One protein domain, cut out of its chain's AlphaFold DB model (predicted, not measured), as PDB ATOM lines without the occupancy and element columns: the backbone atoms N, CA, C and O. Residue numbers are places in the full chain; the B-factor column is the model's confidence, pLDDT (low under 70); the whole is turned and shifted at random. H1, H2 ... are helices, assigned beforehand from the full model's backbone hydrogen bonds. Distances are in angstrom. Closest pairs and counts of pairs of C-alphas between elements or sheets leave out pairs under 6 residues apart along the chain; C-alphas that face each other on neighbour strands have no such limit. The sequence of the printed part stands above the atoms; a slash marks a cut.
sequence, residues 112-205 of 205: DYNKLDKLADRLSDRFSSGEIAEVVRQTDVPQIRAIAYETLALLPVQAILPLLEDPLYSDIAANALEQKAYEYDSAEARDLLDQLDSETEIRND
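This is residues 112 to 205 of the 205 residues of an uncharacterized protein of Blastocatellia bacterium (UniProt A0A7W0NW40). What is the shape? H2 to H5 make a small core of crossed helices, with H1 at one end of the long axis and H6 at the other, its far end sticking out with residues 197 to 204. What builds it? The printed part has 94 residues with six named helices, H1 to H6 in order, and no named strand: all helix. It is compact, with a radius of gyration of the C-alphas of 14.0 A, and spans 52 by 26 by 21 A.

What comes first? H1, residues 113 to 126, touches H3, residues 142 to 154, with residues 120 to 124 alone, closest at the C-alphas of Ser 124 and Thr 151, 6.1 A. H2, residues 129 to 138, forms a hairpin with H3, closest at C-alphas 136 and 145, 4.9 A. What does the hub touch? H5, residues 170 to 182, touches H2, H3, H4, residues 157 to 164, and H6, residues 187 to 204. It forms hairpins with H4, closest at C-alphas 164 and 170, 4.1 A, and with H6, closest at C-alphas 181 and 189, 5.0 A, where H6 touches with residues 187 to 193 alone. Are the backbones even? Every O i to N i+4 pair is within hydrogen-bond range in H2, H3, H5 and H6, but 8 of 10 in H1 and 1 of 4 in H4, which has 3 of 5 O i to N i+3 pairs.

Where does H1 begin? C-alpha 113 is at (132.331, 221.064, 278.226), and H1 is 19.9 A long. Where does H6 end? C-alpha 204 is at (161.347, 223.934, 313.998), and H6 is 26.4 A long; H3 is 18.2 A and H5 18.3 A.

How far does it reach? The C-alphas of Asp 112 and Asp 205, the two farthest apart, are 52.2 A apart. Any cut or weak spot? The printed part has no cut, its links are tight, and residues 203 to 205 are under pLDDT 70.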
ATOM      1  N   ASP A 112     132.618 217.538 275.628       94.38
ATOM      2  CA  ASP A 112     131.341 217.971 276.198       94.38
ATOM      3  C   ASP A 112     131.579 218.868 277.421       94.38
ATOM      4  O   ASP A 112     131.420 218.467 278.574       94.38
ATOM      5  N   TYR A 113     132.012 220.103 277.165       93.56
ATOM      6  CA  TYR A 113     132.331 221.064 278.226       93.56
ATOM      7  C   TYR A 113     131.097 221.511 279.019       93.56
ATOM      8  O   TYR A 113     131.208 221.786 280.206       93.56
ATOM      9  N   ASN A 114     129.908 221.485 278.408       94.06
ATOM     10  CA  ASN A 114     128.652 221.758 279.113       94.06
ATOM     11  C   ASN A 114     128.350 220.683 280.165       94.06
ATOM     12  O   ASN A 114     127.736 220.962 281.194       94.06
ATOM     13  N   LYS A 115     128.722 219.429 279.891       92.44
ATOM     14  CA  LYS A 115     128.608 218.344 280.865       92.44
ATOM     15  C   LYS A 115     129.627 218.497 281.984       92.44
ATOM     16  O   LYS A 115     129.258 218.297 283.135       92.44
ATOM     17  N   LEU A 116     130.864 218.869 281.654       94.25
ATOM     18  CA  LEU A 116     131.909 219.122 282.647       94.25
ATOM     19  C   LEU A 116     131.515 220.245 283.619       94.25
ATOM     20  O   LEU A 116     131.651 220.068 284.822       94.25
ATOM     21  N   ASP A 117     130.947 221.335 283.105       92.62
ATOM     22  CA  ASP A 117     130.442 222.468 283.894       92.62
ATOM     23  C   ASP A 117     129.361 222.027 284.900       92.62
ATOM     24  O   ASP A 117     129.486 222.213 286.106       92.62
ATOM     25  N   LYS A 118     128.365 221.261 284.437       92.69
ATOM     26  CA  LYS A 118     127.325 220.689 285.314       92.69
ATOM     27  C   LYS A 118     127.857 219.699 286.348       92.69
ATOM     28  O   LYS A 118     127.205 219.470 287.366       92.69
ATOM     29  N   LEU A 119     128.963 219.014 286.052       93.94
ATOM     30  CA  LEU A 119     129.625 218.157 287.032       93.94
ATOM     31  C   LEU A 119     130.293 219.023 288.103       93.94
ATOM     32  O   LEU A 119     130.141 218.706 289.279       93.94
ATOM     33  N   ALA A 120     130.963 220.111 287.713       92.50
ATOM     34  CA  ALA A 120     131.583 221.060 288.636       92.50
ATOM     35  C   ALA A 120     130.561 221.673 289.608       92.50
ATOM     36  O   ALA A 120     130.788 221.628 290.815       92.50
ATOM     37  N   ASP A 121     129.391 222.108 289.123       91.56
ATOM     38  CA  ASP A 121     128.306 222.608 289.988       91.56
ATOM     39  C   ASP A 121     127.969 221.605 291.107       91.56
ATOM     40  O   ASP A 121     127.916 221.932 292.295       91.56
ATOM     41  N   ARG A 122     127.814 220.329 290.732       89.62
ATOM     42  CA  ARG A 122     127.456 219.250 291.662       89.62
ATOM     43  C   ARG A 122     128.564 218.896 292.641       89.62
ATOM     44  O   ARG A 122     128.253 218.339 293.694       89.62
ATOM     45  N   LEU A 123     129.819 219.171 292.289       91.38
ATOM     46  CA  LEU A 123     130.960 218.940 293.165       91.38
ATOM     47  C   LEU A 123     130.776 219.753 294.455       91.38
ATOM     48  O   LEU A 123     130.868 219.193 295.540       91.38
ATOM     49  N   SER A 124     130.380 221.023 294.339       86.06
ATOM     50  CA  SER A 124     130.096 221.887 295.495       86.06
ATOM     51  C   SER A 124     128.833 221.490 296.277       86.06
ATOM     52  O   SER A 124     128.805 221.593 297.502       86.06
ATOM     53  N   ASP A 125     127.803 220.991 295.586       88.06
ATOM     54  CA  ASP A 125     126.496 220.694 296.190       88.06
ATOM     55  C   ASP A 125     126.440 219.352 296.938       88.06
ATOM     56  O   ASP A 125     125.602 219.170 297.828       88.06
ATOM     57  N   ARG A 126     127.247 218.364 296.528       87.94
ATOM     58  CA  ARG A 126     127.107 216.970 296.996       87.94
ATOM     59  C   ARG A 126     128.321 216.412 297.716       87.94
ATOM     60  O   ARG A 126     128.158 215.460 298.478       87.94
ATOM     61  N   PHE A 127     129.511 216.937 297.451       94.12
ATOM     62  CA  PHE A 127     130.745 216.325 297.921       94.12
ATOM     63  C   PHE A 127     131.202 217.012 299.203       94.12
ATOM     64  O   PHE A 127     131.041 218.218 299.386       94.12
ATOM     65  N   SER A 128     131.762 216.227 300.119       95.25
ATOM     66  CA  SER A 128     132.443 216.789 301.283       95.25
ATOM     67  C   SER A 128     133.754 217.442 300.845       95.25
ATOM     68  O   SER A 128     134.321 217.072 299.818       95.25
ATOM     69  N   SER A 129     134.290 218.360 301.649       96.44
ATOM     70  CA  SER A 129     135.616 218.936 301.392       96.44
ATOM     71  C   SER A 129     136.697 217.855 301.246       96.44
ATOM     72  O   SER A 129     137.559 217.975 300.381       96.44
ATOM     73  N   GLY A 130     136.605 216.760 302.010       97.25
ATOM     74  CA  GLY A 130     137.501 215.606 301.887       97.25
ATOM     75  C   GLY A 130     137.399 214.889 300.540       97.25
ATOM     76  O   GLY A 130     138.422 214.605 299.934       97.25
ATOM     77  N   GLU A 131     136.191 214.656 300.021       97.06
ATOM     78  CA  GLU A 131     136.025 214.046 298.690       97.06
ATOM     79  C   GLU A 131     136.501 214.981 297.570       97.06
ATOM     80  O   GLU A 131     137.075 214.528 296.584       97.06
ATOM     81  N   ILE A 132     136.327 216.296 297.717       97.94
ATOM     82  CA  ILE A 132     136.838 217.265 296.736       97.94
ATOM     83  C   ILE A 132     138.376 217.303 296.775       97.94
ATOM     84  O   ILE A 132     139.021 217.315 295.725       97.94
ATOM     85  N   ALA A 133     138.985 217.253 297.963       98.06
ATOM     86  CA  ALA A 133     140.436 217.111 298.107       98.06
ATOM     87  C   ALA A 133     140.939 215.777 297.533       98.06
ATOM     88  O   ALA A 133     141.979 215.730 296.875       98.06
ATOM     89  N   GLU A 134     140.167 214.706 297.692       98.12
ATOM     90  CA  GLU A 134     140.476 213.407 297.106       98.12
ATOM     91  C   GLU A 134     140.440 213.443 295.570       98.12
ATOM     92  O   GLU A 134     141.295 212.824 294.933       98.12
ATOM     93  N   VAL A 135     139.555 214.240 294.951       98.19
ATOM     94  CA  VAL A 135     139.594 214.487 293.496       98.19
ATOM     95  C   VAL A 135     140.943 215.072 293.083       98.19
ATOM     96  O   VAL A 135     141.558 214.574 292.140       98.19
ATOM     97  N   VAL A 136     141.428 216.098 293.793       98.00
ATOM     98  CA  VAL A 136     142.739 216.715 293.520       98.00
ATOM     99  C   VAL A 136     143.865 215.688 293.638       98.00
ATOM    100  O   VAL A 136     144.787 215.697 292.823       98.00
ATOM    101  N   ARG A 137     143.796 214.806 294.641       97.94
ATOM    102  CA  ARG A 137     144.837 213.816 294.937       97.94
ATOM    103  C   ARG A 137     144.876 212.657 293.936       97.94
ATOM    104  O   ARG A 137     145.952 212.131 293.662       97.94
ATOM    105  N   GLN A 138     143.723 212.223 293.427       97.38
ATOM    106  CA  GLN A 138     143.609 211.014 292.601       97.38
ATOM    107  C   GLN A 138     143.831 211.239 291.097       97.38
ATOM    108  O   GLN A 138     143.993 210.260 290.367       97.38
ATOM    109  N   THR A 139     143.825 212.481 290.606       97.00
ATOM    110  CA  THR A 139     143.945 212.768 289.167       97.00
ATOM    111  C   THR A 139     145.100 213.705 288.845       97.00
ATOM    112  O   THR A 139     145.327 214.694 289.531       97.00
ATOM    113  N   ASP A 140     145.778 213.441 287.729       95.75
ATOM    114  CA  ASP A 140     146.792 214.333 287.154       95.75
ATOM    115  C   ASP A 140     146.232 215.227 286.037       95.75
ATOM    116  O   ASP A 140     146.963 216.028 285.454       95.75
ATOM    117  N   VAL A 141     144.940 215.105 285.707       97.31
ATOM    118  CA  VAL A 141     144.314 215.885 284.631       97.31
ATOM    119  C   VAL A 141     144.164 217.345 285.085       97.31
ATOM    120  O   VAL A 141     143.356 217.614 285.981       97.31
ATOM    121  N   PRO A 142     144.870 218.315 284.466       96.62
ATOM    122  CA  PRO A 142     144.930 219.684 284.982       96.62
ATOM    123  C   PRO A 142     143.565 220.362 285.085       96.62
ATOM    124  O   PRO A 142     143.299 221.060 286.054       96.62
ATOM    125  N   GLN A 143     142.679 220.122 284.114       96.38
ATOM    126  CA  GLN A 143     141.333 220.695 284.099       96.38
ATOM    127  C   GLN A 143     140.490 220.202 285.281       96.38
ATOM    128  O   GLN A 143     139.767 220.988 285.880       96.38
ATOM    129  N   ILE A 144     140.597 218.916 285.633       97.88
ATOM    130  CA  ILE A 144     139.835 218.323 286.740       97.88
ATOM    131  C   ILE A 144     140.385 218.826 288.078       97.88
ATOM    132  O   ILE A 144     139.612 219.226 288.946       97.88
ATOM    133  N   ARG A 145     141.717 218.879 288.221       98.00
ATOM    134  CA  ARG A 145     142.364 219.438 289.417       98.00
ATOM    135  C   ARG A 145     142.014 220.907 289.629       98.00
ATOM    136  O   ARG A 145     141.732 221.288 290.756       98.00
ATOM    137  N   ALA A 146     142.020 221.710 288.563       96.50
ATOM    138  CA  ALA A 146     141.666 223.125 288.635       96.50
ATOM    139  C   ALA A 146     140.230 223.314 289.136       96.50
ATOM    140  O   ALA A 146     140.027 224.054 290.090       96.50
ATOM    141  N   ILE A 147     139.266 222.569 288.576       96.94
ATOM    142  CA  ILE A 147     137.868 222.584 289.036       96.94
ATOM    143  C   ILE A 147     137.773 222.227 290.525       96.94
ATOM    144  O   ILE A 147     137.058 222.884 291.276       96.94
ATOM    145  N   ALA A 148     138.490 221.194 290.972       97.94
ATOM    146  CA  ALA A 148     138.437 220.760 292.363       97.94
ATOM    147  C   ALA A 148     139.088 221.771 293.329       97.94
ATOM    148  O   ALA A 148     138.507 222.055 294.375       97.94
ATOM    149  N   TYR A 149     140.233 222.364 292.972       97.69
ATOM    150  CA  TYR A 149     140.851 223.444 293.752       97.69
ATOM    151  C   TYR A 149     139.960 224.681 293.826       97.69
ATOM    152  O   TYR A 149     139.725 225.194 294.917       97.69
ATOM    153  N   GLU A 150     139.402 225.106 292.691       96.75
ATOM    154  CA  GLU A 150     138.457 226.218 292.627       96.75
ATOM    155  C   GLU A 150     137.253 225.952 293.537       96.75
ATOM    156  O   GLU A 150     136.891 226.784 294.366       96.75
ATOM    157  N   THR A 151     136.696 224.741 293.467       96.62
ATOM    158  CA  THR A 151     135.569 224.339 294.313       96.62
ATOM    159  C   THR A 151     135.938 224.374 295.798       96.62
ATOM    160  O   THR A 151     135.165 224.906 296.591       96.62
ATOM    161  N   LEU A 152     137.118 223.873 296.191       97.12
ATOM    162  CA  LEU A 152     137.606 223.967 297.574       97.12
ATOM    163  C   LEU A 152     137.771 225.421 298.022       97.12
ATOM    164  O   LEU A 152     137.328 225.768 299.114       97.12
ATOM    165  N   ALA A 153     138.362 226.279 297.188       97.00
ATOM    166  CA  ALA A 153     138.589 227.689 297.502       97.00
ATOM    167  C   ALA A 153     137.273 228.462 297.698       97.00
ATOM    168  O   ALA A 153     137.218 229.433 298.462       97.00
ATOM    169  N   LEU A 154     136.185 228.015 297.068       95.50
ATOM    170  CA  LEU A 154     134.848 228.581 297.246       95.50
ATOM    171  C   LEU A 154     134.148 228.112 298.534       95.50
ATOM    172  O   LEU A 154     133.231 228.794 298.997       95.50
ATOM    173  N   LEU A 155     134.597 227.028 299.178       95.44
ATOM    174  CA  LEU A 155     134.017 226.565 300.444       95.44
ATOM    175  C   LEU A 155     134.293 227.538 301.607       95.44
ATOM    176  O   LEU A 155     135.270 228.296 301.581       95.44
ATOM    177  N   PRO A 156     133.463 227.526 302.667       95.44
ATOM    178  CA  PRO A 156     133.783 228.211 303.919       95.44
ATOM    179  C   PRO A 156     135.098 227.695 304.515       95.44
ATOM    180  O   PRO A 156     135.361 226.493 304.472       95.44
ATOM    181  N   VAL A 157     135.884 228.574 305.146       95.81
ATOM    182  CA  VAL A 157     137.172 228.207 305.769       95.81
ATOM    183  C   VAL A 157     136.993 227.062 306.774       95.81
ATOM    184  O   VAL A 157     137.788 226.124 306.800       95.81
ATOM    185  N   GLN A 158     135.885 227.054 307.521       95.38
ATOM    186  CA  GLN A 158     135.567 226.008 308.500       95.38
ATOM    187  C   GLN A 158     135.415 224.611 307.884       95.38
ATOM    188  O   GLN A 158     135.639 223.623 308.576       95.38
ATOM    189  N   ALA A 159     135.037 224.511 306.607       95.25
ATOM    190  CA  ALA A 159     134.939 223.229 305.912       95.25
ATOM    191  C   ALA A 159     136.316 222.693 305.481       95.25
ATOM    192  O   ALA A 159     136.464 221.487 305.287       95.25
ATOM    193  N   ILE A 160     137.309 223.577 305.341       96.25
ATOM    194  CA  ILE A 160     138.678 223.248 304.926       96.25
ATOM    195  C   ILE A 160     139.552 222.926 306.145       96.25
ATOM    196  O   ILE A 160     140.404 222.050 306.052       96.25
ATOM    197  N   LEU A 161     139.302 223.563 307.297       94.75
ATOM    198  CA  LEU A 161     140.079 223.377 308.534       94.75
ATOM    199  C   LEU A 161     140.392 221.908 308.883       94.75
ATOM    200  O   LEU A 161     141.559 221.614 309.126       94.75
ATOM    201  N   PRO A 162     139.431 220.958 308.867       95.69
ATOM    202  CA  PRO A 162     139.735 219.567 309.206       95.69
ATOM    203  C   PRO A 162     140.749 218.899 308.268       95.69
ATOM    204  O   PRO A 162     141.393 217.937 308.669       95.69
ATOM    205  N   LEU A 163     140.884 219.387 307.030       97.06
ATOM    206  CA  LEU A 163     141.817 218.845 306.042       97.06
ATOM    207  C   LEU A 163     143.263 219.274 306.303       97.06
ATOM    208  O   LEU A 163     144.172 218.561 305.897       97.06
ATOM    209  N   LEU A 164     143.485 220.405 306.981       95.38
ATOM    210  CA  LEU A 164     144.829 220.846 307.374       95.38
ATOM    211  C   LEU A 164     145.463 219.900 308.400       95.38
ATOM    212  O   LEU A 164     146.673 219.705 308.395       95.38
ATOM    213  N   GLU A 165     144.632 219.292 309.245       93.31
ATOM    214  CA  GLU A 165     145.054 218.329 310.266       93.31
ATOM    215  C   GLU A 165     145.247 216.908 309.706       93.31
ATOM    216  O   GLU A 165     145.773 216.036 310.398       93.31
ATOM    217  N   ASP A 166     144.812 216.653 308.467       94.94
ATOM    218  CA  ASP A 166     144.988 215.369 307.793       94.94
ATOM    219  C   ASP A 166     146.256 215.407 306.918       94.94
ATOM    220  O   ASP A 166     146.269 216.099 305.898       94.94
ATOM    221  N   PRO A 167     147.313 214.632 307.236       94.44
ATOM    222  CA  PRO A 167     148.549 214.618 306.451       94.44
ATOM    223  C   PRO A 167     148.359 214.220 304.982       94.44
ATOM    224  O   PRO A 167     149.244 214.458 304.163       94.44
ATOM    225  N   LEU A 168     147.247 213.565 304.637       95.69
ATOM    226  CA  LEU A 168     146.934 213.211 303.256       95.69
ATOM    227  C   LEU A 168     146.460 214.422 302.439       95.69
ATOM    228  O   LEU A 168     146.644 214.441 301.220       95.69
ATOM    229  N   TYR A 169     145.851 215.410 303.100       97.62
ATOM    230  CA  TYR A 169     145.183 216.544 302.462       97.62
ATOM    231  C   TYR A 169     145.740 217.909 302.873       97.62
ATOM    232  O   TYR A 169     145.346 218.900 302.260       97.62
ATOM    233  N   SER A 170     146.662 217.980 303.835       96.31
ATOM    234  CA  SER A 170     147.183 219.233 304.396       96.31
ATOM    235  C   SER A 170     147.698 220.192 303.326       96.31
ATOM    236  O   SER A 170     147.298 221.354 303.296       96.31
ATOM    237  N   ASP A 171     148.498 219.695 302.382       96.62
ATOM    238  CA  ASP A 171     149.070 220.513 301.305       96.62
ATOM    239  C   ASP A 171     147.989 220.987 300.321       96.62
ATOM    240  O   ASP A 171     148.018 222.108 299.819       96.62
ATOM    241  N   ILE A 172     146.989 220.140 300.052       97.94
ATOM    242  CA  ILE A 172     145.857 220.486 299.183       97.94
ATOM    243  C   ILE A 172     145.005 221.572 299.851       97.94
ATOM    244  O   ILE A 172     144.594 222.522 299.185       97.94
ATOM    245  N   ALA A 173     144.767 221.447 301.156       97.62
ATOM    246  CA  ALA A 173     144.007 222.397 301.952       97.62
ATOM    247  C   ALA A 173     144.723 223.749 302.075       97.62
ATOM    248  O   ALA A 173     144.088 224.784 301.880       97.62
ATOM    249  N   ALA A 174     146.037 223.744 302.320       97.12
ATOM    250  CA  ALA A 174     146.861 224.949 302.352       97.12
ATOM    251  C   ALA A 174     146.822 225.686 301.004       97.12
ATOM    252  O   ALA A 174     146.504 226.871 300.968       97.12
ATOM    253  N   ASN A 175     147.008 224.969 299.890       97.12
ATOM    254  CA  ASN A 175     146.921 225.555 298.548       97.12
ATOM    255  C   ASN A 175     145.522 226.127 298.251       97.12
ATOM    256  O   ASN A 175     145.397 227.194 297.653       97.12
ATOM    257  N   ALA A 176     144.452 225.445 298.674       97.50
ATOM    258  CA  ALA A 176     143.090 225.952 298.503       97.50
ATOM    259  C   ALA A 176     142.834 227.221 299.337       97.50
ATOM    260  O   ALA A 176     142.153 228.138 298.874       97.50
ATOM    261  N   LEU A 177     143.388 227.299 300.551       97.69
ATOM    262  CA  LEU A 177     143.336 228.502 301.385       97.69
ATOM    263  C   LEU A 177     144.167 229.641 300.799       97.69
ATOM    264  O   LEU A 177     143.706 230.778 300.837       97.69
ATOM    265  N   GLU A 178     145.330 229.354 300.216       97.19
ATOM    266  CA  GLU A 178     146.152 230.339 299.507       97.19
ATOM    267  C   GLU A 178     145.375 230.931 298.326       97.19
ATOM    268  O   GLU A 178     145.230 232.151 298.209       97.19
ATOM    269  N   GLN A 179     144.763 230.071 297.508       97.06
ATOM    270  CA  GLN A 179     143.895 230.505 296.420       97.06
ATOM    271  C   GLN A 179     142.736 231.367 296.949       97.06
ATOM    272  O   GLN A 179     142.458 232.449 296.432       97.06
ATOM    273  N   LYS A 180     142.091 230.943 298.041       97.06
ATOM    274  CA  LYS A 180     141.011 231.696 298.691       97.06
ATOM    275  C   LYS A 180     141.469 233.060 299.228       97.06
ATOM    276  O   LYS A 180     140.733 234.044 299.141       97.06
ATOM    277  N   ALA A 181     142.665 233.130 299.795       96.94
ATOM    278  CA  ALA A 181     143.252 234.326 300.384       96.94
ATOM    279  C   ALA A 181     143.572 235.403 299.339       96.94
ATOM    280  O   ALA A 181     143.318 236.590 299.589       96.94
ATOM    281  N   TYR A 182     144.118 234.992 298.192       96.25
ATOM    282  CA  TYR A 182     144.692 235.905 297.203       96.25
ATOM    283  C   TYR A 182     143.863 236.058 295.927       96.25
ATOM    284  O   TYR A 182     143.782 237.164 295.404       96.25
ATOM    285  N   GLU A 183     143.222 234.999 295.430       95.31
ATOM    286  CA  GLU A 183     142.365 235.093 294.235       95.31
ATOM    287  C   GLU A 183     140.935 235.520 294.589       95.31
ATOM    288  O   GLU A 183     140.296 236.237 293.821       95.31
ATOM    289  N   TYR A 184     140.447 235.118 295.769       93.94
ATOM    290  CA  TYR A 184     139.093 235.429 296.254       93.94
ATOM    291  C   TYR A 184     139.056 236.470 297.380       93.94
ATOM    292  O   TYR A 184     138.005 236.697 297.981       93.94
ATOM    293  N   ASP A 185     140.192 237.108 297.670       95.62
ATOM    294  CA  ASP A 185     140.328 238.196 298.640       95.62
ATOM    295  C   ASP A 185     139.803 237.894 300.064       95.62
ATOM    296  O   ASP A 185     139.351 238.787 300.790       95.62
ATOM    297  N   SER A 186     139.911 236.643 300.517       97.25
ATOM    298  CA  SER A 186     139.469 236.244 301.858       97.25
ATOM    299  C   SER A 186     140.475 236.625 302.946       97.25
ATOM    300  O   SER A 186     141.504 235.971 303.117       97.25
ATOM    301  N   ALA A 187     140.147 237.647 303.742       96.56
ATOM    302  CA  ALA A 187     140.935 238.017 304.921       96.56
ATOM    303  C   ALA A 187     141.011 236.885 305.960       96.56
ATOM    304  O   ALA A 187     142.077 236.623 306.493       96.56
ATOM    305  N   GLU A 188     139.912 236.156 306.171       96.56
ATOM    306  CA  GLU A 188     139.869 235.018 307.101       96.56
ATOM    307  C   GLU A 188     140.850 233.903 306.704       96.56
ATOM    308  O   GLU A 188     141.481 233.296 307.563       96.56
ATOM    309  N   ALA A 189     141.000 233.647 305.399       95.88
ATOM    310  CA  ALA A 189     141.958 232.656 304.916       95.88
ATOM    311  C   ALA A 189     143.406 233.135 305.102       95.88
ATOM    312  O   ALA A 189     144.253 232.334 305.484       95.88
ATOM    313  N   ARG A 190     143.678 234.433 304.890       96.50
ATOM    314  CA  ARG A 190     144.999 235.033 305.150       96.50
ATOM    315  C   ARG A 190     145.384 234.924 306.622       96.50
ATOM    316  O   ARG A 190     146.442 234.392 306.924       96.50
ATOM    317  N   ASP A 191     144.490 235.335 307.520       95.31
ATOM    318  CA  ASP A 191     144.737 235.295 308.966       95.31
ATOM    319  C   ASP A 191     145.022 233.869 309.465       95.31
ATOM    320  O   ASP A 191     145.794 233.679 310.405       95.31
ATOM    321  N   LEU A 192     144.383 232.862 308.859       94.25
ATOM    322  CA  LEU A 192     144.618 231.454 309.174       94.25
ATOM    323  C   LEU A 192     145.977 230.961 308.655       94.25
ATOM    324  O   LEU A 192     146.673 230.258 309.383       94.25
ATOM    325  N   LEU A 193     146.360 231.316 307.426       93.50
ATOM    326  CA  LEU A 193     147.669 230.956 306.867       93.50
ATOM    327  C   LEU A 193     148.812 231.557 307.697       93.50
ATOM    328  O   LEU A 193     149.722 230.830 308.086       93.50
ATOM    329  N   ASP A 194     148.702 232.832 308.082       93.31
ATOM    330  CA  ASP A 194     149.700 233.506 308.925       93.31
ATOM    331  C   ASP A 194     149.881 232.802 310.291       93.31
ATOM    332  O   ASP A 194     150.990 232.724 310.832       93.31
ATOM    333  N   GLN A 195     148.793 232.264 310.862       90.56
ATOM    334  CA  GLN A 195     148.838 231.477 312.102       90.56
ATOM    335  C   GLN A 195     149.571 230.144 311.905       90.56
ATOM    336  O   GLN A 195     150.401 229.783 312.739       90.56
ATOM    337  N   LEU A 196     149.298 229.432 310.808       87.00
ATOM    338  CA  LEU A 196     149.931 228.145 310.497       87.00
ATOM    339  C   LEU A 196     151.438 228.284 310.259       87.00
ATOM    340  O   LEU A 196     152.219 227.458 310.744       87.00
ATOM    341  N   ASP A 197     151.853 229.341 309.564       86.00
ATOM    342  CA  ASP A 197     153.266 229.640 309.330       86.00
ATOM    343  C   ASP A 197     153.982 229.917 310.658       86.00
ATOM    344  O   ASP A 197     155.012 229.307 310.957       86.00
ATOM    345  N   SER A 198     153.370 230.738 311.521       83.38
ATOM    346  CA  SER A 198     153.899 231.050 312.856       83.38
ATOM    347  C   SER A 198     154.045 229.800 313.739       83.38
ATOM    348  O   SER A 198     155.033 229.649 314.459       83.38
ATOM    349  N   GLU A 199     153.080 228.875 313.704       77.44
ATOM    350  CA  GLU A 199     153.159 227.610 314.447       77.44
ATOM    351  C   GLU A 199     154.237 226.666 313.900       77.44
ATOM    352  O   GLU A 199     154.879 225.940 314.667       77.44
ATOM    353  N   THR A 200     154.449 226.672 312.585       74.44
ATOM    354  CA  THR A 200     155.461 225.846 311.920       74.44
ATOM    355  C   THR A 200     156.871 226.328 312.248       74.44
ATOM    356  O   THR A 200     157.746 225.503 312.514       74.44
ATOM    357  N   GLU A 201     157.096 227.643 312.304       71.12
ATOM    358  CA  GLU A 201     158.374 228.230 312.728       71.12
ATOM    359  C   GLU A 201     158.720 227.840 314.173       71.12
ATOM    360  O   GLU A 201     159.812 227.335 314.426       71.12
ATOM    361  N   ILE A 202     157.763 227.941 315.103       71.19
ATOM    362  CA  ILE A 202     157.966 227.582 316.519       71.19
ATOM    363  C   ILE A 202     158.305 226.093 316.704       71.19
ATOM    364  O   ILE A 202     159.036 225.739 317.626       71.19
ATOM    365  N   ARG A 203     157.763 225.196 315.871       65.75
ATOM    366  CA  ARG A 203     158.038 223.748 315.961       65.75
ATOM    367  C   ARG A 203     159.421 223.352 315.435       65.75
ATOM    368  O   ARG A 203     159.862 222.241 315.730       65.75
ATOM    369  N   ASN A 204     160.060 224.208 314.638       60.91
ATOM    370  CA  ASN A 204     161.347 223.934 313.998       60.91
ATOM    371  C   ASN A 204     162.558 224.524 314.754       60.91
ATOM    372  O   ASN A 204     163.690 224.207 314.378       60.91
ATOM    373  N   ASP A 205     162.321 225.318 315.806       52.38
ATOM    374  CA  ASP A 205     163.320 225.849 316.753       52.38
ATOM    375  C   ASP A 205     163.514 224.945 317.992       52.38
ATOM    376  O   ASP A 205     164.671 224.827 318.467       52.38
TER     377      ASP A 205